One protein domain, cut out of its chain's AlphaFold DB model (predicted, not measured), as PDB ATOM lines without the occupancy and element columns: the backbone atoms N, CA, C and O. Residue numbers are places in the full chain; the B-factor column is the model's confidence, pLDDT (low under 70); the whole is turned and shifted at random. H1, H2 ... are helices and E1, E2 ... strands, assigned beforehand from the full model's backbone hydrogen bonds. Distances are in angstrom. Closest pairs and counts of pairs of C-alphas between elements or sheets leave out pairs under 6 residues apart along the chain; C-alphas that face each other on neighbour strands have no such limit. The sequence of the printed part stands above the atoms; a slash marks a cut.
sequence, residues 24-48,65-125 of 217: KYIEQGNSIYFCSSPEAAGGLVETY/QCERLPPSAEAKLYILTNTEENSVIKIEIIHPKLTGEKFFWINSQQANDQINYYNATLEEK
ATOM      1  N   LYS A  24       4.225  16.109  13.328       75.62
ATOM      2  CA  LYS A  24       5.457  15.755  14.039       75.62
ATOM      3  C   LYS A  24       5.121  15.070  15.359       75.62
ATOM      4  O   LYS A  24       4.573  15.698  16.261       75.62
ATOM      5  N   TYR A  25       5.464  13.786  15.474       79.31
ATOM      6  CA  TYR A  25       5.433  13.087  16.760       79.31
ATOM      7  C   TYR A  25       6.551  13.606  17.660       79.31
ATOM      8  O   TYR A  25       7.706  13.685  17.232       79.31
ATOM      9  N   ILE A  26       6.198  13.910  18.902       73.62
ATOM     10  CA  ILE A  26       7.136  14.267  19.954       73.62
ATOM     11  C   ILE A  26       6.749  13.552  21.251       73.62
ATOM     12  O   ILE A  26       5.575  13.463  21.621       73.62
ATOM     13  N   GLU A  27       7.748  13.029  21.958       68.12
ATOM     14  CA  GLU A  27       7.556  12.666  23.362       68.12
ATOM     15  C   GLU A  27       7.443  13.954  24.177       68.12
ATOM     16  O   GLU A  27       8.221  14.888  23.978       68.12
ATOM     17  N   GLN A  28       6.456  14.017  25.072       64.31
ATOM     18  CA  GLN A  28       6.244  15.198  25.895       64.31
ATOM     19  C   GLN A  28       7.449  15.416  26.817       64.31
ATOM     20  O   GLN A  28       7.772  14.563  27.642       64.31
ATOM     21  N   GLY A  29       8.083  16.580  26.695       61.12
ATOM     22  CA  GLY A  29       9.198  16.982  27.544       61.12
ATOM     23  C   GLY A  29       8.762  17.750  28.781       61.12
ATOM     24  O   GLY A  29       9.081  17.374  29.903       61.12
ATOM     25  N   ASN A  30       7.980  18.808  28.559       65.19
ATOM     26  CA  ASN A  30       7.497  19.712  29.607       65.19
ATOM     27  C   ASN A  30       5.975  19.617  29.771       65.19
ATOM     28  O   ASN A  30       5.284  19.061  28.913       65.19
ATOM     29  N   SER A  31       5.432  20.196  30.849       74.25
ATOM     30  CA  SER A  31       3.975  20.373  30.975       74.25
ATOM     31  C   SER A  31       3.433  21.077  29.729       74.25
ATOM     32  O   SER A  31       4.058  22.022  29.255       74.25
ATOM     33  N   ILE A  32       2.280  20.637  29.226       77.75
ATOM     34  CA  ILE A  32       1.567  21.334  28.155       77.75
ATOM     35  C   ILE A  32       0.247  21.898  28.671       77.75
ATOM     36  O   ILE A  32      -0.490  21.213  29.379       77.75
ATOM     37  N   TYR A  33      -0.059  23.135  28.300       81.94
ATOM     38  CA  TYR A  33      -1.395  23.710  28.407       81.94
ATOM     39  C   TYR A  33      -2.062  23.647  27.047       81.94
ATOM     40  O   TYR A  33      -1.492  24.144  26.076       81.94
ATOM     41  N   PHE A  34      -3.238  23.038  26.985       85.56
ATOM     42  CA  PHE A  34      -3.970  22.806  25.750       85.56
ATOM     43  C   PHE A  34      -5.412  23.275  25.889       85.56
ATOM     44  O   PHE A  34      -6.015  23.129  26.947       85.56
ATOM     45  N   CYS A  35      -5.949  23.864  24.827       86.12
ATOM     46  CA  CYS A  35      -7.261  24.497  24.833       86.12
ATOM     47  C   CYS A  35      -8.171  23.908  23.758       86.12
ATOM     48  O   CYS A  35      -7.701  23.468  22.708       86.12
ATOM     49  N   SER A  36      -9.484  23.944  23.982       88.00
ATOM     50  CA  SER A  36     -10.473  23.487  22.994       88.00
ATOM     51  C   SER A  36     -10.646  24.449  21.808       88.00
ATOM     52  O   SER A  36     -11.287  24.099  20.821       88.00
ATOM     53  N   SER A  37     -10.102  25.670  21.882       86.81
ATOM     54  CA  SER A  37     -10.237  26.701  20.844       86.81
ATOM     55  C   SER A  37      -8.924  27.464  20.594       86.81
ATOM     56  O   SER A  37      -8.136  27.655  21.530       86.81
ATOM     57  N   PRO A  38      -8.674  27.911  19.347       87.06
ATOM     58  CA  PRO A  38      -7.497  28.707  19.010       87.06
ATOM     59  C   PRO A  38      -7.514  30.076  19.700       87.06
ATOM     60  O   PRO A  38      -6.463  30.565  20.098       87.06
ATOM     61  N   GLU A  39      -8.685  30.676  19.928       84.31
ATOM     62  CA  GLU A  39      -8.807  31.957  20.635       84.31
ATOM     63  C   GLU A  39      -8.351  31.839  22.093       84.31
ATOM     64  O   GLU A  39      -7.629  32.704  22.593       84.31
ATOM     65  N   ALA A  40      -8.727  30.748  22.770       80.12
ATOM     66  CA  ALA A  40      -8.280  30.482  24.133       80.12
ATOM     67  C   ALA A  40      -6.768  30.214  24.187       80.12
ATOM     68  O   ALA A  40      -6.090  30.720  25.080       80.12
ATOM     69  N   ALA A  41      -6.225  29.491  23.202       79.62
ATOM     70  CA  ALA A  41      -4.786  29.265  23.087       79.62
ATOM     71  C   ALA A  41      -4.001  30.554  22.765       79.62
ATOM     72  O   ALA A  41      -2.881  30.725  23.246       79.62
ATOM     73  N   GLY A  42      -4.584  31.478  21.996       74.50
ATOM     74  CA  GLY A  42      -3.962  32.754  21.624       74.50
ATOM     75  C   GLY A  42      -3.869  33.730  22.796       74.50
ATOM     76  O   GLY A  42      -2.979  34.575  22.833       74.50
ATOM     77  N   GLY A  43      -4.739  33.568  23.798       69.00
ATOM     78  CA  GLY A  43      -4.655  34.272  25.079       69.00
ATOM     79  C   GLY A  43      -3.515  33.802  25.991       69.00
ATOM     80  O   GLY A  43      -3.289  34.408  27.038       69.00
ATOM     81  N   LEU A  44      -2.784  32.739  25.626       67.94
ATOM     82  CA  LEU A  44      -1.641  32.249  26.397       67.94
ATOM     83  C   LEU A  44      -0.402  33.104  26.086       67.94
ATOM     84  O   LEU A  44       0.173  33.022  25.003       67.94
ATOM     85  N   VAL A  45       0.025  33.924  27.048       55.72
ATOM     86  CA  VAL A  45       1.134  34.878  26.890       55.72
ATOM     87  C   VAL A  45       2.450  34.253  27.383       55.72
ATOM     88  O   VAL A  45       2.829  34.472  28.528       55.72
ATOM     89  N   GLU A  46       3.122  33.496  26.507       51.69
ATOM     90  CA  GLU A  46       4.513  32.975  26.586       51.69
ATOM     91  C   GLU A  46       4.944  32.152  27.822       51.69
ATOM     92  O   GLU A  46       4.772  32.548  28.974       51.69
ATOM     93  N   THR A  47       5.663  31.052  27.577       40.09
ATOM     94  CA  THR A  47       6.339  30.257  28.614       40.09
ATOM     95  C   THR A  47       7.784  29.986  28.237       40.09
ATOM     96  O   THR A  47       8.027  29.448  27.170       40.09
ATOM     97  N   TYR A  48       8.723  30.283  29.133       39.72
ATOM     98  CA  TYR A  48      10.049  29.663  29.178       39.72
ATOM     99  C   TYR A  48      10.564  29.686  30.618       39.72
ATOM    100  O   TYR A  48      10.374  30.697  31.289       39.72
ATOM    101  N   GLN A  65     -11.633  26.860  29.305       71.38
ATOM    102  CA  GLN A  65     -11.478  26.091  28.068       71.38
ATOM    103  C   GLN A  65     -10.060  25.537  27.860       71.38
ATOM    104  O   GLN A  65      -9.798  24.954  26.808       71.38
ATOM    105  N   CYS A  66      -9.148  25.732  28.819       79.00
ATOM    106  CA  CYS A  66      -7.786  25.208  28.755       79.00
ATOM    107  C   CYS A  66      -7.488  24.283  29.937       79.00
ATOM    108  O   CYS A  66      -7.825  24.576  31.083       79.00
ATOM    109  N   GLU A  67      -6.798  23.187  29.653       80.38
ATOM    110  CA  GLU A  67      -6.366  22.178  30.611       80.38
ATOM    111  C   GLU A  67      -4.838  22.064  30.620       80.38
ATOM    112  O   GLU A  67      -4.157  22.440  29.663       80.38
ATOM    113  N   ARG A  68      -4.286  21.525  31.712       81.00
ATOM    114  CA  ARG A  68      -2.848  21.269  31.864       81.00
ATOM    115  C   ARG A  68      -2.578  19.771  31.902       81.00
ATOM    116  O   ARG A  68      -3.088  19.074  32.777       81.00
ATOM    117  N   LEU A  69      -1.681  19.302  31.042       76.19
ATOM    118  CA  LEU A  69      -1.108  17.961  31.105       76.19
ATOM    119  C   LEU A  69       0.344  18.046  31.610       76.19
ATOM    120  O   LEU A  69       1.194  18.594  30.905       76.19
ATOM    121  N   PRO A  70       0.671  17.540  32.814       70.88
ATOM    122  CA  PRO A  70       2.062  17.449  33.268       70.88
ATOM    123  C   PRO A  70       2.868  16.474  32.388       70.88
ATOM    124  O   PRO A  70       2.247  15.667  31.693       70.88
ATOM    125  N   PRO A  71       4.218  16.511  32.414       68.75
ATOM    126  CA  PRO A  71       5.039  15.532  31.708       68.75
ATOM    127  C   PRO A  71       4.606  14.112  32.076       68.75
ATOM    128  O   PRO A  71       4.543  13.760  33.255       68.75
ATOM    129  N   SER A  72       4.274  13.305  31.071       67.75
ATOM    130  CA  SER A  72       3.818  11.931  31.264       67.75
ATOM    131  C   SER A  72       4.348  11.043  30.150       67.75
ATOM    132  O   SER A  72       4.145  11.327  28.972       67.75
ATOM    133  N   ALA A  73       4.960   9.915  30.523       59.53
ATOM    134  CA  ALA A  73       5.395   8.893  29.570       59.53
ATOM    135  C   ALA A  73       4.215   8.218  28.835       59.53
ATOM    136  O   ALA A  73       4.410   7.557  27.819       59.53
ATOM    137  N   GLU A  74       2.989   8.375  29.341       69.94
ATOM    138  CA  GLU A  74       1.775   7.807  28.746       69.94
ATOM    139  C   GLU A  74       1.139   8.727  27.692       69.94
ATOM    140  O   GLU A  74       0.230   8.300  26.976       69.94
ATOM    141  N   ALA A  75       1.586   9.985  27.593       72.56
ATOM    142  CA  ALA A  75       1.064  10.955  26.638       72.56
ATOM    143  C   ALA A  75       1.843  10.895  25.321       72.56
ATOM    144  O   ALA A  75       3.054  11.111  25.286       72.56
ATOM    145  N   LYS A  76       1.140  10.656  24.212       81.25
ATOM    146  CA  LYS A  76       1.688  10.876  22.867       81.25
ATOM    147  C   LYS A  76       1.198  12.217  22.355       81.25
ATOM    148  O   LYS A  76      -0.013  12.426  22.266       81.25
ATOM    149  N   LEU A  77       2.137  13.086  22.008       83.75
ATOM    150  CA  LEU A  77       1.863  14.420  21.503       83.75
ATOM    151  C   LEU A  77       2.269  14.499  20.030       83.75
ATOM    152  O   LEU A  77       3.384  14.139  19.652       83.75
ATOM    153  N   TYR A  78       1.355  14.969  19.191       87.19
ATOM    154  CA  TYR A  78       1.637  15.273  17.794       87.19
ATOM    155  C   TYR A  78       1.392  16.755  17.558       87.19
ATOM    156  O   TYR A  78       0.295  17.247  17.807       87.19
ATOM    157  N   ILE A  79       2.405  17.456  17.062       87.31
ATOM    158  CA  ILE A  79       2.292  18.857  16.653       87.31
ATOM    159  C   ILE A  79       1.988  18.895  15.156       87.31
ATOM    160  O   ILE A  79       2.717  18.290  14.369       87.31
ATOM    161  N   LEU A  80       0.914  19.583  14.764       89.00
ATOM    162  CA  LEU A  80       0.495  19.722  13.369       89.00
ATOM    163  C   LEU A  80       1.086  21.032  12.824       89.00
ATOM    164  O   LEU A  80       0.434  22.074  12.840       89.00
ATOM    165  N   THR A  81       2.349  21.007  12.393       81.25
ATOM    166  CA  THR A  81       3.167  22.213  12.124       81.25
ATOM    167  C   THR A  81       2.644  23.115  11.014       81.25
ATOM    168  O   THR A  81       3.008  24.280  10.955       81.25
ATOM    169  N   ASN A  82       1.764  22.614  10.152       82.06
ATOM    170  CA  ASN A  82       1.143  23.395   9.087       82.06
ATOM    171  C   ASN A  82      -0.197  24.048   9.488       82.06
ATOM    172  O   ASN A  82      -0.852  24.644   8.638       82.06
ATOM    173  N   THR A  83      -0.620  23.910  10.748       83.00
ATOM    174  CA  THR A  83      -1.862  24.503  11.284       83.00
ATOM    175  C   THR A  83      -1.622  25.796  12.055       83.00
ATOM    176  O   THR A  83      -2.523  26.277  12.736       83.00
ATOM    177  N   GLU A  84      -0.403  26.335  11.991       85.88
ATOM    178  CA  GLU A  84      -0.065  27.567  12.686       85.88
ATOM    179  C   GLU A  84      -0.837  28.759  12.109       85.88
ATOM    180  O   GLU A  84      -0.707  29.105  10.934       85.88
ATOM    181  N   GLU A  85      -1.618  29.411  12.964       84.12
ATOM    182  CA  GLU A  85      -2.353  30.630  12.652       84.12
ATOM    183  C   GLU A  85      -2.348  31.525  13.894       84.12
ATOM    184  O   GLU A  85      -2.575  31.050  14.999       84.12
ATOM    185  N   ASN A  86      -2.069  32.825  13.750       84.06
ATOM    186  CA  ASN A  86      -2.099  33.790  14.863       84.06
ATOM    187  C   ASN A  86      -1.311  33.358  16.126       84.06
ATOM    188  O   ASN A  86      -1.731  33.634  17.247       84.06
ATOM    189  N   SER A  87      -0.144  32.725  15.954       84.56
ATOM    190  CA  SER A  87       0.709  32.211  17.047       84.56
ATOM    191  C   SER A  87       0.087  31.080  17.877       84.56
ATOM    192  O   SER A  87       0.500  30.843  19.018       84.56
ATOM    193  N   VAL A  88      -0.894  30.371  17.320       88.06
ATOM    194  CA  VAL A  88      -1.402  29.117  17.870       88.06
ATOM    195  C   VAL A  88      -1.295  28.002  16.855       88.06
ATOM    196  O   VAL A  88      -1.323  28.223  15.649       88.06
ATOM    197  N   ILE A  89      -1.195  26.787  17.364       90.50
ATOM    198  CA  ILE A  89      -0.996  25.588  16.572       90.50
ATOM    199  C   ILE A  89      -1.847  24.457  17.125       90.50
ATOM    200  O   ILE A  89      -2.022  24.308  18.339       90.50
ATOM    201  N   LYS A  90      -2.387  23.651  16.215       93.19
ATOM    202  CA  LYS A  90      -3.177  22.484  16.564       93.19
ATOM    203  C   LYS A  90      -2.260  21.331  16.960       93.19
ATOM    204  O   LYS A  90      -1.216  21.082  16.353       93.19
ATOM    205  N   ILE A  91      -2.681  20.588  17.968       90.69
ATOM    206  CA  ILE A  91      -2.013  19.382  18.439       90.69
ATOM    207  C   ILE A  91      -2.996  18.228  18.524       90.69
ATOM    208  O   ILE A  91      -4.193  18.432  18.710       90.69
ATOM    209  N   GLU A  92      -2.477  17.013  18.425       90.88
ATOM    210  CA  GLU A  92      -3.186  15.798  18.798       90.88
ATOM    211  C   GLU A  92      -2.567  15.246  20.088       90.88
ATOM    212  O   GLU A  92      -1.359  14.999  20.136       90.88
ATOM    213  N   ILE A  93      -3.379  15.041  21.125       88.06
ATOM    214  CA  ILE A  93      -2.960  14.392  22.370       88.06
ATOM    215  C   ILE A  93      -3.653  13.037  22.469       88.06
ATOM    216  O   ILE A  93      -4.880  12.939  22.471       88.06
ATOM    217  N   ILE A  94      -2.858  11.980  22.611       85.75
ATOM    218  CA  ILE A  94      -3.351  10.647  22.953       85.75
ATOM    219  C   ILE A  94      -2.889  10.341  24.372       85.75
ATOM    220  O   ILE A  94      -1.703  10.117  24.605       85.75
ATOM    221  N   HIS A  95      -3.829  10.328  25.316       83.19
ATOM    222  CA  HIS A  95      -3.554  10.051  26.723       83.19
ATOM    223  C   HIS A  95      -4.731   9.290  27.360       83.19
ATOM    224  O   HIS A  95      -5.877   9.652  27.096       83.19
ATOM    225  N   PRO A  96      -4.503   8.282  28.227       80.44
ATOM    226  CA  PRO A  96      -5.583   7.467  28.801       80.44
ATOM    227  C   PRO A  96      -6.637   8.259  29.588       80.44
ATOM    228  O   PRO A  96      -7.788   7.841  29.667       80.44
ATOM    229  N   LYS A  97      -6.251   9.403  30.169       78.69
ATOM    230  CA  LYS A  97      -7.170  10.279  30.920       78.69
ATOM    231  C   LYS A  97      -7.997  11.218  30.034       78.69
ATOM    232  O   LYS A  97      -8.947  11.806  30.533       78.69
ATOM    233  N   LEU A  98      -7.651  11.362  28.753       77.31
ATOM    234  CA  LEU A  98      -8.398  12.183  27.802       77.31
ATOM    235  C   LEU A  98      -9.350  11.276  27.016       77.31
ATOM    236  O   LEU A  98      -8.995  10.687  25.996       77.31
ATOM    237  N   THR A  99     -10.567  11.113  27.532       70.44
ATOM    238  CA  THR A  99     -11.624  10.338  26.875       70.44
ATOM    239  C   THR A  99     -12.504  11.272  26.047       70.44
ATOM    240  O   THR A  99     -13.393  11.918  26.594       70.44
ATOM    241  N   GLY A 100     -12.271  11.356  24.736       74.38
ATOM    242  CA  GLY A 100     -13.101  12.169  23.839       74.38
ATOM    243  C   GLY A 100     -12.293  12.876  22.758       74.38
ATOM    244  O   GLY A 100     -11.687  12.219  21.909       74.38
ATOM    245  N   GLU A 101     -12.341  14.207  22.772       73.75
ATOM    246  CA  GLU A 101     -11.602  15.068  21.851       73.75
ATOM    247  C   GLU A 101     -10.095  14.799  21.954       73.75
ATOM    248  O   GLU A 101      -9.543  14.658  23.042       73.75
ATOM    249  N   LYS A 102      -9.442  14.654  20.798       84.56
ATOM    250  CA  LYS A 102      -7.995  14.409  20.703       84.56
ATOM    251  C   LYS A 102      -7.241  15.617  20.184       84.56
ATOM    252  O   LYS A 102      -6.022  15.646  20.297       84.56
ATOM    253  N   PHE A 103      -7.950  16.562  19.574       90.62
ATOM    254  CA  PHE A 103      -7.355  17.718  18.932       90.62
ATOM    255  C   PHE A 103      -7.555  18.945  19.793       90.62
ATOM    256  O   PHE A 103      -8.671  19.247  20.191       90.62
ATOM    257  N   PHE A 104      -6.469  19.657  20.036       90.94
ATOM    258  CA  PHE A 104      -6.461  20.834  20.886       90.94
ATOM    259  C   PHE A 104      -5.575  21.903  20.270       90.94
ATOM    260  O   PHE A 104      -4.881  21.658  19.286       90.94
ATOM    261  N   TRP A 105      -5.584  23.082  20.870       90.31
ATOM    262  CA  TRP A 105      -4.776  24.216  20.455       90.31
ATOM    263  C   TRP A 105      -3.797  24.591  21.552       90.31
ATOM    264  O   TRP A 105      -4.144  24.600  22.734       90.31
ATOM    265  N   ILE A 106      -2.573  24.909  21.151       86.12
ATOM    266  CA  ILE A 106      -1.536  25.438  22.031       86.12
ATOM    267  C   ILE A 106      -0.925  26.682  21.410       86.12
ATOM    268  O   ILE A 106      -1.005  26.888  20.203       86.12
ATOM    269  N   ASN A 107      -0.271  27.497  22.230       85.38
ATOM    270  CA  ASN A 107       0.566  28.575  21.725       85.38
ATOM    271  C   ASN A 107       1.764  28.001  20.932       85.38
ATOM    272  O   ASN A 107       2.389  27.029  21.372       85.38
ATOM    273  N   SER A 108       2.100  28.609  19.791       84.31
ATOM    274  CA  SER A 108       3.219  28.196  18.929       84.31
ATOM    275  C   SER A 108       4.557  28.165  19.663       84.31
ATOM    276  O   SER A 108       5.395  27.306  19.386       84.31
ATOM    277  N   GLN A 109       4.761  29.055  20.639       78.19
ATOM    278  CA  GLN A 109       5.973  29.059  21.445       78.19
ATOM    279  C   GLN A 109       6.115  27.755  22.226       78.19
ATOM    280  O   GLN A 109       7.129  27.080  22.110       78.19
ATOM    281  N   GLN A 110       5.054  27.320  22.906       81.00
ATOM    282  CA  GLN A 110       5.050  26.055  23.639       81.00
ATOM    283  C   GLN A 110       5.302  24.852  22.713       81.00
ATOM    284  O   GLN A 110       5.989  23.909  23.100       81.00
ATOM    285  N   ALA A 111       4.792  24.878  21.478       82.56
ATOM    286  CA  ALA A 111       5.087  23.841  20.488       82.56
ATOM    287  C   ALA A 111       6.579  23.805  20.123       82.56
ATOM    288  O   ALA A 111       7.191  22.735  20.118       82.56
ATOM    289  N   ASN A 112       7.177  24.973  19.880       80.69
ATOM    290  CA  ASN A 112       8.605  25.107  19.615       80.69
ATOM    291  C   ASN A 112       9.450  24.628  20.799       80.69
ATOM    292  O   ASN A 112      10.457  23.956  20.594       80.69
ATOM    293  N   ASP A 113       9.022  24.887  22.031       75.88
ATOM    294  CA  ASP A 113       9.735  24.458  23.237       75.88
ATOM    295  C   ASP A 113       9.753  22.937  23.354       75.88
ATOM    296  O   ASP A 113      10.801  22.345  23.617       75.88
ATOM    297  N   GLN A 114       8.612  22.292  23.095       77.88
ATOM    298  CA  GLN A 114       8.504  20.835  23.090       77.88
ATOM    299  C   GLN A 114       9.322  20.213  21.955       77.88
ATOM    300  O   GLN A 114      10.003  19.214  22.166       77.88
ATOM    301  N   ILE A 115       9.315  20.823  20.765       78.88
ATOM    302  CA  ILE A 115      10.152  20.394  19.639       78.88
ATOM    303  C   ILE A 115      11.631  20.521  19.987       78.88
ATOM    304  O   ILE A 115      12.392  19.592  19.729       78.88
ATOM    305  N   ASN A 116      12.043  21.646  20.561       73.50
ATOM    306  CA  ASN A 116      13.433  21.904  20.907       73.50
ATOM    307  C   ASN A 116      13.905  20.971  22.019       73.50
ATOM    308  O   ASN A 116      15.002  20.435  21.922       73.50
ATOM    309  N   TYR A 117      13.075  20.727  23.035       70.38
ATOM    310  CA  TYR A 117      13.364  19.740  24.071       70.38
ATOM    311  C   TYR A 117      13.453  18.325  23.489       70.38
ATOM    312  O   TYR A 117      14.404  17.597  23.762       70.38
ATOM    313  N   TYR A 118      12.495  17.925  22.652       71.25
ATOM    314  CA  TYR A 118      12.513  16.615  22.007       71.25
ATOM    315  C   TYR A 118      13.734  16.447  21.097       71.25
ATOM    316  O   TYR A 118      14.385  15.413  21.130       71.25
ATOM    317  N   ASN A 119      14.096  17.468  20.322       70.12
ATOM    318  CA  ASN A 119      15.292  17.438  19.486       70.12
ATOM    319  C   ASN A 119      16.570  17.376  20.345       70.12
ATOM    320  O   ASN A 119      17.431  16.557  20.058       70.12
ATOM    321  N   ALA A 120      16.671  18.161  21.424       64.75
ATOM    322  CA  ALA A 120      17.811  18.119  22.348       64.75
ATOM    323  C   ALA A 120      17.937  16.754  23.053       64.75
ATOM    324  O   ALA A 120      19.026  16.206  23.186       64.75
ATOM    325  N   THR A 121      16.816  16.149  23.451       60.22
ATOM    326  CA  THR A 121      16.816  14.802  24.043       60.22
ATOM    327  C   THR A 121      17.034  13.696  23.013       60.22
ATOM    328  O   THR A 121      17.619  12.672  23.351       60.22
ATOM    329  N   LEU A 122      16.615  13.871  21.757       55.91
ATOM    330  CA  LEU A 122      16.986  12.981  20.655       55.91
ATOM    331  C   LEU A 122      18.475  13.062  20.338       55.91
ATOM    332  O   LEU A 122      19.066  12.036  20.017       55.91
ATOM    333  N   GLU A 123      19.072  14.251  20.430       51.75
ATOM    334  CA  GLU A 123      20.518  14.396  20.321       51.75
ATOM    335  C   GLU A 123      21.191  13.540  21.400       51.75
ATOM    336  O   GLU A 123      22.087  12.774  21.076       51.75
ATOM    337  N   GLU A 124      20.717  13.535  22.647       55.00
ATOM    338  CA  GLU A 124      21.315  12.721  23.718       55.00
ATOM    339  C   GLU A 124      20.935  11.226  23.730       55.00
ATOM    340  O   GLU A 124      21.636  10.429  24.366       55.00
ATOM    341  N   LYS A 125      19.862  10.813  23.044       59.12
ATOM    342  CA  LYS A 125      19.402   9.416  23.038       59.12
ATOM    343  C   LYS A 125      20.250   8.551  22.096       59.12
ATOM    344  O   LYS A 125      20.376   8.868  20.913       59.12
TER     345      LYS A 125
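What this domain is: This is residues 24 to 48 and 65 to 125 of the 217 residues of an uncharacterized protein of Pseudomonas chengduensis (UniProt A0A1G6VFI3). A strongly twisted sheet of four strands, E1, E4, E5 and E6, makes a wall with the long helix H2 packed slantwise over one face. The two-stranded ribbon E2 and E3 crosses E6 with its strand E2 packed on E6, and the small helix H1 covers E6 at the edge of the wall; the two C-alphas farthest apart are those of Glu 39 in H1 and Lys 125, just after the end of H2. The printed part has 86 residues with two named helices and six named strands, in the order E1 E2 H1 E3 E4 E5 E6 H2; the larger sheet runs E1 - E4 - E5 - E6 and the ribbon E2 - E3, both antiparallel. The class is mixed, helices and strands, and the whole is compact, with a radius of gyration of the C-alphas of 12.0 A and spans of 36 by 27 by 22 A.

Where its parts are: E1 is residues 24 to 27, 10.0 A long, and begins at C-alpha 24 (5.457, 15.755, 14.039). E2 is residues 32 to 35, 9.9 A, and H1 is residues 38 to 42, 6.0 A. After the cut come E3, residues 66 to 69, 10.1 A, and E4, residues 76 to 80, 13.0 A. E5, residues 88 to 94, is the longest strand at 19.3 A, from C-alpha 88 (-1.402, 29.117, 17.870). E6 is residues 103 to 107, 13.7 A. H2 is residues 108 to 124, 24.3 A, and ends at C-alpha 124 (21.315, 12.721, 23.718).

How they stand to each other: E4, E5 and E6 form a meander, each strand the antiparallel neighbour of the one before, with hairpins E4 and E5, and E5 and E6. N 78 and O 92 are 2.9 A apart between E4 and E5, and N 91 and O 104 are 2.8 A apart between E5 and E6. E1, an edge strand, is antiparallel to E4 at 150 degrees, with N 24 and O 79 at 2.8 A. H2 is on this sheet at a height of 9.9 A, over E1 and E4 and only just not over E5, where 2 of its C-alphas fall; its line stands at 52 degrees to E4 on the local plane, slantwise to the strands. The closest C-alphas of E1 and H2, those of Ile 26 and Tyr 118, are 6.2 A apart. H1 is on the sheet over E6 at a height of 6.3 A, with the C-alphas of Ala 41 and Ile 106 closest at 5.1 A. E2 and E3 are antiparallel at 153 degrees, with N 34 and O 67 at 2.9 A. The closest C-alphas of E2 and E6, those of Cys 35 and Trp 105, are 5.0 A apart, and E2 and E5 are near each other, with 6 pairs of C-alphas within 10 A. H1 and H2 are apart. In H1 and H2 every O i to N i+4 pair is within hydrogen-bond range.

The domain as a whole: The two C-alphas farthest apart, those of Glu 39 and Lys 125, are 36.2 A apart. Residues 49 to 64 are not printed, and C-alphas 48 and 65 are 21.8 A apart across the cut. Of the links that are printed whole, none is long. The mean pLDDT of the printed part is 76.4; residues 27 to 30, 43 to 48, 71 to 74 and 120 to 125 are under 70.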